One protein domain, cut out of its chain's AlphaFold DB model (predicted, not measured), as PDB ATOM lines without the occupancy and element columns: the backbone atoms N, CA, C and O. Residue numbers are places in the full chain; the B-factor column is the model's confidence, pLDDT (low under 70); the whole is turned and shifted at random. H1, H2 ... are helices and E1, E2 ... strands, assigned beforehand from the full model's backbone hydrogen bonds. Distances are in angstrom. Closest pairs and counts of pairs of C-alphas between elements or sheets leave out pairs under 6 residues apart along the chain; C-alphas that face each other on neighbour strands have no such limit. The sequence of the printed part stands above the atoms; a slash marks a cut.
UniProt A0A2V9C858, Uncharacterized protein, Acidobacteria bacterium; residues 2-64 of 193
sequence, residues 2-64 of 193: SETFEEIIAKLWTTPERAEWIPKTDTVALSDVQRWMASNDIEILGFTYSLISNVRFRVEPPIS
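AT A GLANCE: This is residues 2 to 64 of the 193 residues of an uncharacterized protein of Acidobacteria bacterium (UniProt A0A2V9C858). A helical hairpin, H2 and H3, has a tiny parallel sheet, E1 and E2, across one end, where H2 begins and H3 ends. H1 stands loosely to one side with one end near H3, and after it residues 13 to 26 make a long loop reaching away from the hairpin. The printed part has 63 residues with three named helices and two named strands, in the order H1, E1, H2, H3, E2, and its class is mostly helix. It is compact, with a radius of gyration of the C-alphas of 11.6 A, and its outline is elongated, spanning 37 by 23 by 16 A.

HOW THE PARTS SIT: Begin at the sheet, where E1, residues 27 to 29, and E2, residues 58 to 60, are parallel neighbours at 36 degrees. Look there for N 28 and O 58, 2.9 A apart, and N 60 and O 28, also 2.9 A, both within hydrogen-bond range. Between these strands come H2, residues 30 to 37, and H3, residues 42 to 53; together they form a strand-helix-strand unit, two parallel neighbour strands with helices between, and its crossover is right-handed. The closest C-alphas of H2 and E2 are those of Leu 30 and Glu 60, 5.4 A apart. H2 and H3 touch and form a helical hairpin, running opposite ways at a steep tilt of 42 degrees. H3 touches H2 with residues 44 to 48 alone; the closest C-alphas of the two helices are those of Met 37 and Leu 45, 5.9 A apart. Farther out, H1, residues 5 to 12, is close to H3 but not clearly touching, with the C-alphas of Phe 5 and Ile 44 closest at 6.2 A. These two run the same way at a shallow tilt of 25 degrees. H1 and H2 are apart. In H1, H2 and H3 every O i to N i+4 pair is within hydrogen-bond range.

IN THESE COORDINATES: Find C-alpha 27 at (-16.052, 44.098, 41.456), where E1 begins; it runs 6.8 A to C-alpha 29, and H2 follows at once, 10.2 A long. H3, the longest helix, runs 16.5 A from C-alpha 42 at (-15.736, 23.545, 31.364) to C-alpha 53. E2 measures 6.3 A and ends with C-alpha 60 at (-20.767, 45.647, 36.988). H1 spans 10.8 A. Residues 13 to 14 pair antiparallel with residues 22 to 23 inside the loop.

THE WHOLE: The two C-alphas farthest apart are those of Arg 18 and Ser 64, 37.8 A. The printed part has no cut. The link from H1 to E1, 14 residues, is long; the other three links are tight. Mean pLDDT of the printed part is 86.2, and residues 15 to 21 are under 70.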
ATOM      1  N   SER A   2      -8.777  33.403  23.738       74.00
ATOM      2  CA  SER A   2      -9.488  33.133  24.994       74.00
ATOM      3  C   SER A   2      -8.492  33.213  26.148       74.00
ATOM      4  O   SER A   2      -7.398  32.671  26.007       74.00
ATOM      5  N   GLU A   3      -8.852  33.902  27.233       83.75
ATOM      6  CA  GLU A   3      -8.049  33.903  28.464       83.75
ATOM      7  C   GLU A   3      -7.968  32.472  29.019       83.75
ATOM      8  O   GLU A   3      -8.952  31.730  28.934       83.75
ATOM      9  N   THR A   4      -6.812  32.080  29.555       87.62
ATOM     10  CA  THR A   4      -6.671  30.802  30.270       87.62
ATOM     11  C   THR A   4      -7.208  30.917  31.693       87.62
ATOM     12  O   THR A   4      -7.386  32.015  32.230       87.62
ATOM     13  N   PHE A   5      -7.449  29.776  32.333       84.06
ATOM     14  CA  PHE A   5      -7.884  29.751  33.723       84.06
ATOM     15  C   PHE A   5      -6.869  30.438  34.655       84.06
ATOM     16  O   PHE A   5      -7.243  31.263  35.489       84.06
ATOM     17  N   GLU A   6      -5.571  30.201  34.454       84.50
ATOM     18  CA  GLU A   6      -4.502  30.827  35.237       84.50
ATOM     19  C   GLU A   6      -4.470  32.350  35.068       84.50
ATOM     20  O   GLU A   6      -4.224  33.072  36.036       84.50
ATOM     21  N   GLU A   7      -4.753  32.856  33.864       85.69
ATOM     22  CA  GLU A   7      -4.837  34.296  33.600       85.69
ATOM     23  C   GLU A   7      -6.011  34.938  34.354       85.69
ATOM     24  O   GLU A   7      -5.863  36.024  34.924       85.69
ATOM     25  N   ILE A   8      -7.158  34.250  34.421       84.31
ATOM     26  CA  ILE A   8      -8.335  34.696  35.179       84.31
ATOM     27  C   ILE A   8      -8.023  34.727  36.678       84.31
ATOM     28  O   ILE A   8      -8.265  35.741  37.342       84.31
ATOM     29  N   ILE A   9      -7.426  33.654  37.208       83.88
ATOM     30  CA  ILE A   9      -7.040  33.588  38.619       83.88
ATOM     31  C   ILE A   9      -6.033  34.689  38.959       83.88
ATOM     32  O   ILE A   9      -6.224  35.430  39.924       83.88
ATOM     33  N   ALA A  10      -4.996  34.863  38.139       81.88
ATOM     34  CA  ALA A  10      -3.991  35.897  38.343       81.88
ATOM     35  C   ALA A  10      -4.586  37.311  38.282       81.88
ATOM     36  O   ALA A  10      -4.082  38.218  38.944       81.88
ATOM     37  N   LYS A  11      -5.657  37.529  37.516       82.00
ATOM     38  CA  LYS A  11      -6.349  38.821  37.443       82.00
ATOM     39  C   LYS A  11      -7.162  39.118  38.701       82.00
ATOM     40  O   LYS A  11      -7.161  40.257  39.169       82.00
ATOM     41  N   LEU A  12      -7.835  38.112  39.250       82.00
ATOM     42  CA  LEU A  12      -8.807  38.279  40.329       82.00
ATOM     43  C   LEU A  12      -8.228  38.057  41.730       82.00
ATOM     44  O   LEU A  12      -8.705  38.677  42.678       82.00
ATOM     45  N   TRP A  13      -7.179  37.248  41.871       80.94
ATOM     46  CA  TRP A  13      -6.562  36.934  43.158       80.94
ATOM     47  C   TRP A  13      -5.075  37.253  43.193       80.94
ATOM     48  O   TRP A  13      -4.357  37.290  42.191       80.94
ATOM     49  N   THR A  14      -4.608  37.495  44.410       77.44
ATOM     50  CA  THR A  14      -3.198  37.402  44.762       77.44
ATOM     51  C   THR A  14      -2.967  36.000  45.308       77.44
ATOM     52  O   THR A  14      -3.640  35.603  46.259       77.44
ATOM     53  N   THR A  15      -2.019  35.264  44.722       63.56
ATOM     54  CA  THR A  15      -1.656  33.893  45.114       63.56
ATOM     55  C   THR A  15      -0.249  33.864  45.732       63.56
ATOM     56  O   THR A  15       0.719  33.570  45.025       63.56
ATOM     57  N   PRO A  16      -0.050  34.209  47.020       57.19
ATOM     58  CA  PRO A  16       1.243  33.992  47.660       57.19
ATOM     59  C   PRO A  16       1.466  32.494  47.883       57.19
ATOM     60  O   PRO A  16       0.535  31.787  48.258       57.19
ATOM     61  N   GLU A  17       2.709  32.026  47.743       55.50
ATOM     62  CA  GLU A  17       3.091  30.601  47.809       55.50
ATOM     63  C   GLU A  17       2.645  29.859  49.093       55.50
ATOM     64  O   GLU A  17       2.706  28.633  49.134       55.50
ATOM     65  N   ARG A  18       2.212  30.572  50.151       52.22
ATOM     66  CA  ARG A  18       1.759  30.018  51.447       52.22
ATOM     67  C   ARG A  18       0.711  30.870  52.186       52.22
ATOM     68  O   ARG A  18       0.694  30.861  53.416       52.22
ATOM     69  N   ALA A  19      -0.119  31.647  51.489       57.81
ATOM     70  CA  ALA A  19      -1.127  32.493  52.144       57.81
ATOM     71  C   ALA A  19      -2.549  32.214  51.646       57.81
ATOM     72  O   ALA A  19      -2.747  31.623  50.585       57.81
ATOM     73  N   GLU A  20      -3.534  32.668  52.423       61.72
ATOM     74  CA  GLU A  20      -4.934  32.692  52.008       61.72
ATOM     75  C   GLU A  20      -5.098  33.509  50.720       61.72
ATOM     76  O   GLU A  20      -4.420  34.517  50.508       61.72
ATOM     77  N   TRP A  21      -6.005  33.069  49.849       69.69
ATOM     78  CA  TRP A  21      -6.292  33.750  48.593       69.69
ATOM     79  C   TRP A  21      -6.968  35.096  48.872       69.69
ATOM     80  O   TRP A  21      -8.109  35.154  49.341       69.69
ATOM     81  N   ILE A  22      -6.269  36.189  48.554       74.00
ATOM     82  CA  ILE A  22      -6.774  37.554  48.742       74.00
ATOM     83  C   ILE A  22      -7.279  38.073  47.390       74.00
ATOM     84  O   ILE A  22      -6.486  38.148  46.444       74.00
ATOM     85  N   PRO A  23      -8.568  38.435  47.259       78.06
ATOM     86  CA  PRO A  23      -9.093  39.017  46.036       78.06
ATOM     87  C   PRO A  23      -8.440  40.379  45.803       78.06
ATOM     88  O   PRO A  23      -8.213  41.159  46.727       78.06
ATOM     89  N   LYS A  24      -8.148  40.670  44.543       84.06
ATOM     90  CA  LYS A  24      -7.644  41.973  44.100       84.06
ATOM     91  C   LYS A  24      -8.762  43.000  43.953       84.06
ATOM     92  O   LYS A  24      -8.492  44.196  43.916       84.06
ATOM     93  N   THR A  25      -9.999  42.530  43.834       83.25
ATOM     94  CA  THR A  25     -11.188  43.343  43.606       83.25
ATOM     95  C   THR A  25     -12.420  42.627  44.141       83.25
ATOM     96  O   THR A  25     -12.489  41.402  44.091       83.25
ATOM     97  N   ASP A  26     -13.409  43.399  44.576       86.06
ATOM     98  CA  ASP A  26     -14.751  42.901  44.897       86.06
ATOM     99  C   ASP A  26     -15.730  43.155  43.736       86.06
ATOM    100  O   ASP A  26     -16.913  42.836  43.813       86.06
ATOM    101  N   THR A  27     -15.258  43.772  42.646       90.56
ATOM    102  CA  THR A  27     -16.052  44.098  41.456       90.56
ATOM    103  C   THR A  27     -15.416  43.520  40.198       90.56
ATOM    104  O   THR A  27     -14.214  43.675  39.970       90.56
ATOM    105  N   VAL A  28     -16.232  42.877  39.367       92.31
ATOM    106  CA  VAL A  28     -15.825  42.250  38.107       92.31
ATOM    107  C   VAL A  28     -16.604  42.885  36.962       92.31
ATOM    108  O   VAL A  28     -17.814  43.071  37.054       92.31
ATOM    109  N   ALA A  29     -15.920  43.230  35.872       94.62
ATOM    110  CA  ALA A  29     -16.573  43.833  34.718       94.62
ATOM    111  C   ALA A  29     -17.476  42.816  34.002       94.62
ATOM    112  O   ALA A  29     -17.034  41.705  33.698       94.62
ATOM    113  N   LEU A  30     -18.703  43.213  33.644       94.56
ATOM    114  CA  LEU A  30     -19.636  42.358  32.892       94.56
ATOM    115  C   LEU A  30     -19.005  41.792  31.615       94.56
ATOM    116  O   LEU A  30     -19.197  40.626  31.297       94.56
ATOM    117  N   SER A  31     -18.208  42.595  30.909       96.00
ATOM    118  CA  SER A  31     -17.535  42.184  29.673       96.00
ATOM    119  C   SER A  31     -16.523  41.053  29.864       96.00
ATOM    120  O   SER A  31     -16.225  40.327  28.916       96.00
ATOM    121  N   ASP A  32     -15.945  40.929  31.060       95.12
ATOM    122  CA  ASP A  32     -15.061  39.810  31.388       95.12
ATOM    123  C   ASP A  32     -15.893  38.568  31.697       95.12
ATOM    124  O   ASP A  32     -15.663  37.520  31.100       95.12
ATOM    125  N   VAL A  33     -16.943  38.715  32.508       95.50
ATOM    126  CA  VAL A  33     -17.862  37.615  32.823       95.50
ATOM    127  C   VAL A  33     -18.505  37.047  31.556       95.50
ATOM    128  O   VAL A  33     -18.470  35.842  31.347       95.50
ATOM    129  N   GLN A  34     -18.994  37.895  30.648       96.56
ATOM    130  CA  GLN A  34     -19.541  37.481  29.349       96.56
ATOM    131  C   GLN A  34     -18.522  36.702  28.506       96.56
ATOM    132  O   GLN A  34     -18.883  35.747  27.815       96.56
ATOM    133  N   ARG A  35     -17.240  37.085  28.558       96.44
ATOM    134  CA  ARG A  35     -16.170  36.364  27.858       96.44
ATOM    135  C   ARG A  35     -15.973  34.972  28.446       96.44
ATOM    136  O   ARG A  35     -15.817  34.020  27.686       96.44
ATOM    137  N   TRP A  36     -16.010  34.848  29.769       96.56
ATOM    138  CA  TRP A  36     -15.864  33.565  30.455       96.56
ATOM    139  C   TRP A  36     -17.099  32.671  30.278       96.56
ATOM    140  O   TRP A  36     -16.948  31.492  29.966       96.56
ATOM    141  N   MET A  37     -18.313  33.237  30.309       96.38
ATOM    142  CA  MET A  37     -19.575  32.551  29.973       96.38
ATOM    143  C   MET A  37     -19.569  31.976  28.544       96.38
ATOM    144  O   MET A  37     -20.237  30.980  28.263       96.38
ATOM    145  N   ALA A  38     -18.819  32.594  27.626       96.06
ATOM    146  CA  ALA A  38     -18.670  32.132  26.250       96.06
ATOM    147  C   ALA A  38     -17.580  31.057  26.065       96.06
ATOM    148  O   ALA A  38     -17.451  30.520  24.958       96.06
ATOM    149  N   SER A  39     -16.810  30.733  27.111       96.69
ATOM    150  CA  SER A  39     -15.695  29.784  27.044       96.69
ATOM    151  C   SER A  39     -16.142  28.368  26.658       96.69
ATOM    152  O   SER A  39     -17.246  27.916  26.970       96.69
ATOM    153  N   ASN A  40     -15.260  27.647  25.968       95.88
ATOM    154  CA  ASN A  40     -15.426  26.214  25.702       95.88
ATOM    155  C   ASN A  40     -14.748  25.346  26.771       95.88
ATOM    156  O   ASN A  40     -14.934  24.132  26.779       95.88
ATOM    157  N   ASP A  41     -13.999  25.948  27.687       96.44
ATOM    158  CA  ASP A  41     -13.406  25.248  28.821       96.44
ATOM    159  C   ASP A  41     -14.448  25.091  29.939       96.44
ATOM    160  O   ASP A  41     -15.030  26.082  30.385       96.44
ATOM    161  N   ILE A  42     -14.721  23.849  30.347       96.88
ATOM    162  CA  ILE A  42     -15.736  23.545  31.364       96.88
ATOM    163  C   ILE A  42     -15.335  24.063  32.750       96.88
ATOM    164  O   ILE A  42     -16.210  24.504  33.490       96.88
ATOM    165  N   GLU A  43     -14.035  24.118  33.055       96.38
ATOM    166  CA  GLU A  43     -13.535  24.661  34.321       96.38
ATOM    167  C   GLU A  43     -13.754  26.169  34.382       96.38
ATOM    168  O   GLU A  43     -14.211  26.692  35.395       96.38
ATOM    169  N   ILE A  44     -13.537  26.878  33.269       96.56
ATOM    170  CA  ILE A  44     -13.841  28.313  33.189       96.56
ATOM    171  C   ILE A  44     -15.345  28.553  33.364       96.56
ATOM    172  O   ILE A  44     -15.727  29.515  34.031       96.56
ATOM    173  N   LEU A  45     -16.209  27.697  32.807       97.56
ATOM    174  CA  LEU A  45     -17.657  27.820  33.005       97.56
ATOM    175  C   LEU A  45     -18.047  27.577  34.471       97.56
ATOM    176  O   LEU A  45     -18.762  28.406  35.034       97.56
ATOM    177  N   GLY A  46     -17.541  26.514  35.102       96.19
ATOM    178  CA  GLY A  46     -17.826  26.209  36.510       96.19
ATOM    179  C   GLY A  46     -17.317  27.286  37.459       96.19
ATOM    180  O   GLY A  46     -18.049  27.785  38.316       96.19
ATOM    181  N   PHE A  47     -16.109  27.780  37.208       94.62
ATOM    182  CA  PHE A  47     -15.551  28.914  37.928       94.62
ATOM    183  C   PHE A  47     -16.410  30.174  37.766       94.62
ATOM    184  O   PHE A  47     -16.689  30.877  38.737       94.62
ATOM    185  N   THR A  48     -16.871  30.452  36.545       95.62
ATOM    186  CA  THR A  48     -17.728  31.610  36.263       95.62
ATOM    187  C   THR A  48     -19.064  31.500  36.990       95.62
ATOM    188  O   THR A  48     -19.522  32.484  37.571       95.62
ATOM    189  N   TYR A  49     -19.671  30.312  37.012       94.75
ATOM    190  CA  TYR A  49     -20.888  30.049  37.777       94.75
ATOM    191  C   TYR A  49     -20.671  30.281  39.277       94.75
ATOM    192  O   TYR A  49     -21.435  31.025  39.899       94.75
ATOM    193  N   SER A  50     -19.591  29.731  39.838       91.44
ATOM    194  CA  SER A  50     -19.215  29.930  41.242       91.44
ATOM    195  C   SER A  50     -19.017  31.413  41.572       91.44
ATOM    196  O   SER A  50     -19.531  31.900  42.578       91.44
ATOM    197  N   LEU A  51     -18.354  32.170  40.691       91.56
ATOM    198  CA  LEU A  51     -18.123  33.605  40.859       91.56
ATOM    199  C   LEU A  51     -19.426  34.410  40.867       91.56
ATOM    200  O   LEU A  51     -19.593  35.265  41.734       91.56
ATOM    201  N   ILE A  52     -20.344  34.146  39.930       91.38
ATOM    202  CA  ILE A  52     -21.627  34.867  39.823       91.38
ATOM    203  C   ILE A  52     -22.537  34.561  41.020       91.38
ATOM    204  O   ILE A  52     -23.247  35.445  41.498       91.38
ATOM    205  N   SER A  53     -22.509  33.325  41.517       85.88
ATOM    206  CA  SER A  53     -23.307  32.890  42.670       85.88
ATOM    207  C   SER A  53     -22.730  33.353  44.014       85.88
ATOM    208  O   SER A  53     -23.402  33.279  45.046       85.88
ATOM    209  N   ASN A  54     -21.488  33.845  44.033       82.88
ATOM    210  CA  ASN A  54     -20.801  34.256  45.249       82.88
ATOM    211  C   ASN A  54     -21.076  35.726  45.595       82.88
ATOM    212  O   ASN A  54     -20.647  36.640  44.896       82.88
ATOM    213  N   VAL A  55     -21.688  35.959  46.761       76.62
ATOM    214  CA  VAL A  55     -22.009  37.301  47.291       76.62
ATOM    215  C   VAL A  55     -20.799  38.228  47.459       76.62
ATOM    216  O   VAL A  55     -20.972  39.434  47.626       76.62
ATOM    217  N   ARG A  56     -19.577  37.680  47.448       80.44
ATOM    218  CA  ARG A  56     -18.329  38.439  47.550       80.44
ATOM    219  C   ARG A  56     -18.044  39.278  46.307       80.44
ATOM    220  O   ARG A  56     -17.490  40.363  46.448       80.44
ATOM    221  N   PHE A  57     -18.378  38.786  45.115       84.25
ATOM    222  CA  PHE A  57     -18.080  39.479  43.865       84.25
ATOM    223  C   PHE A  57     -19.333  40.146  43.313       84.25
ATOM    224  O   PHE A  57     -20.384  39.527  43.172       84.25
ATOM    225  N   ARG A  58     -19.214  41.424  42.957       89.56
ATOM    226  CA  ARG A  58     -20.270  42.174  42.280       89.56
ATOM    227  C   ARG A  58     -19.931  42.330  40.806       89.56
ATOM    228  O   ARG A  58     -18.881  42.867  40.466       89.56
ATOM    229  N   VAL A  59     -20.823  41.892  39.924       92.75
ATOM    230  CA  VAL A  59     -20.659  42.112  38.482       92.75
ATOM    231  C   VAL A  59     -21.205  43.489  38.108       92.75
ATOM    232  O   VAL A  59     -22.343  43.815  38.452       92.75
ATOM    233  N   GLU A  60     -20.396  44.298  37.422       93.69
ATOM    234  CA  GLU A  60     -20.767  45.647  36.988       93.69
ATOM    235  C   GLU A  60     -20.531  45.884  35.483       93.69
ATOM    236  O   GLU A  60     -19.412  45.695  34.995       93.69
ATOM    237  N   PRO A  61     -21.553  46.350  34.734       94.69
ATOM    238  CA  PRO A  61     -22.963  46.450  35.141       94.69
ATOM    239  C   PRO A  61     -23.587  45.074  35.480       94.69
ATOM    240  O   PRO A  61     -23.011  44.048  35.126       94.69
ATOM    241  N   PRO A  62     -24.745  45.024  36.171       93.38
ATOM    242  CA  PRO A  62     -25.382  43.758  36.534       93.38
ATOM    243  C   PRO A  62     -25.707  42.886  35.315       93.38
ATOM    244  O   PRO A  62     -26.152  43.399  34.287       93.38
ATOM    245  N   ILE A  63     -25.537  41.568  35.455       94.25
ATOM    246  CA  ILE A  63     -25.944  40.580  34.443       94.25
ATOM    247  C   ILE A  63     -27.470  40.604  34.311       94.25
ATOM    248  O   ILE A  63     -28.186  40.615  35.315       94.25
ATOM    249  N   SER A  64     -27.989  40.586  33.081       93.81
ATOM    250  CA  SER A  64     -29.433  40.451  32.878       93.81
ATOM    251  C   SER A  64     -29.918  39.030  33.188       93.81
ATOM    252  O   SER A  64     -29.214  38.048  32.958       93.81
TER     253      SER A  64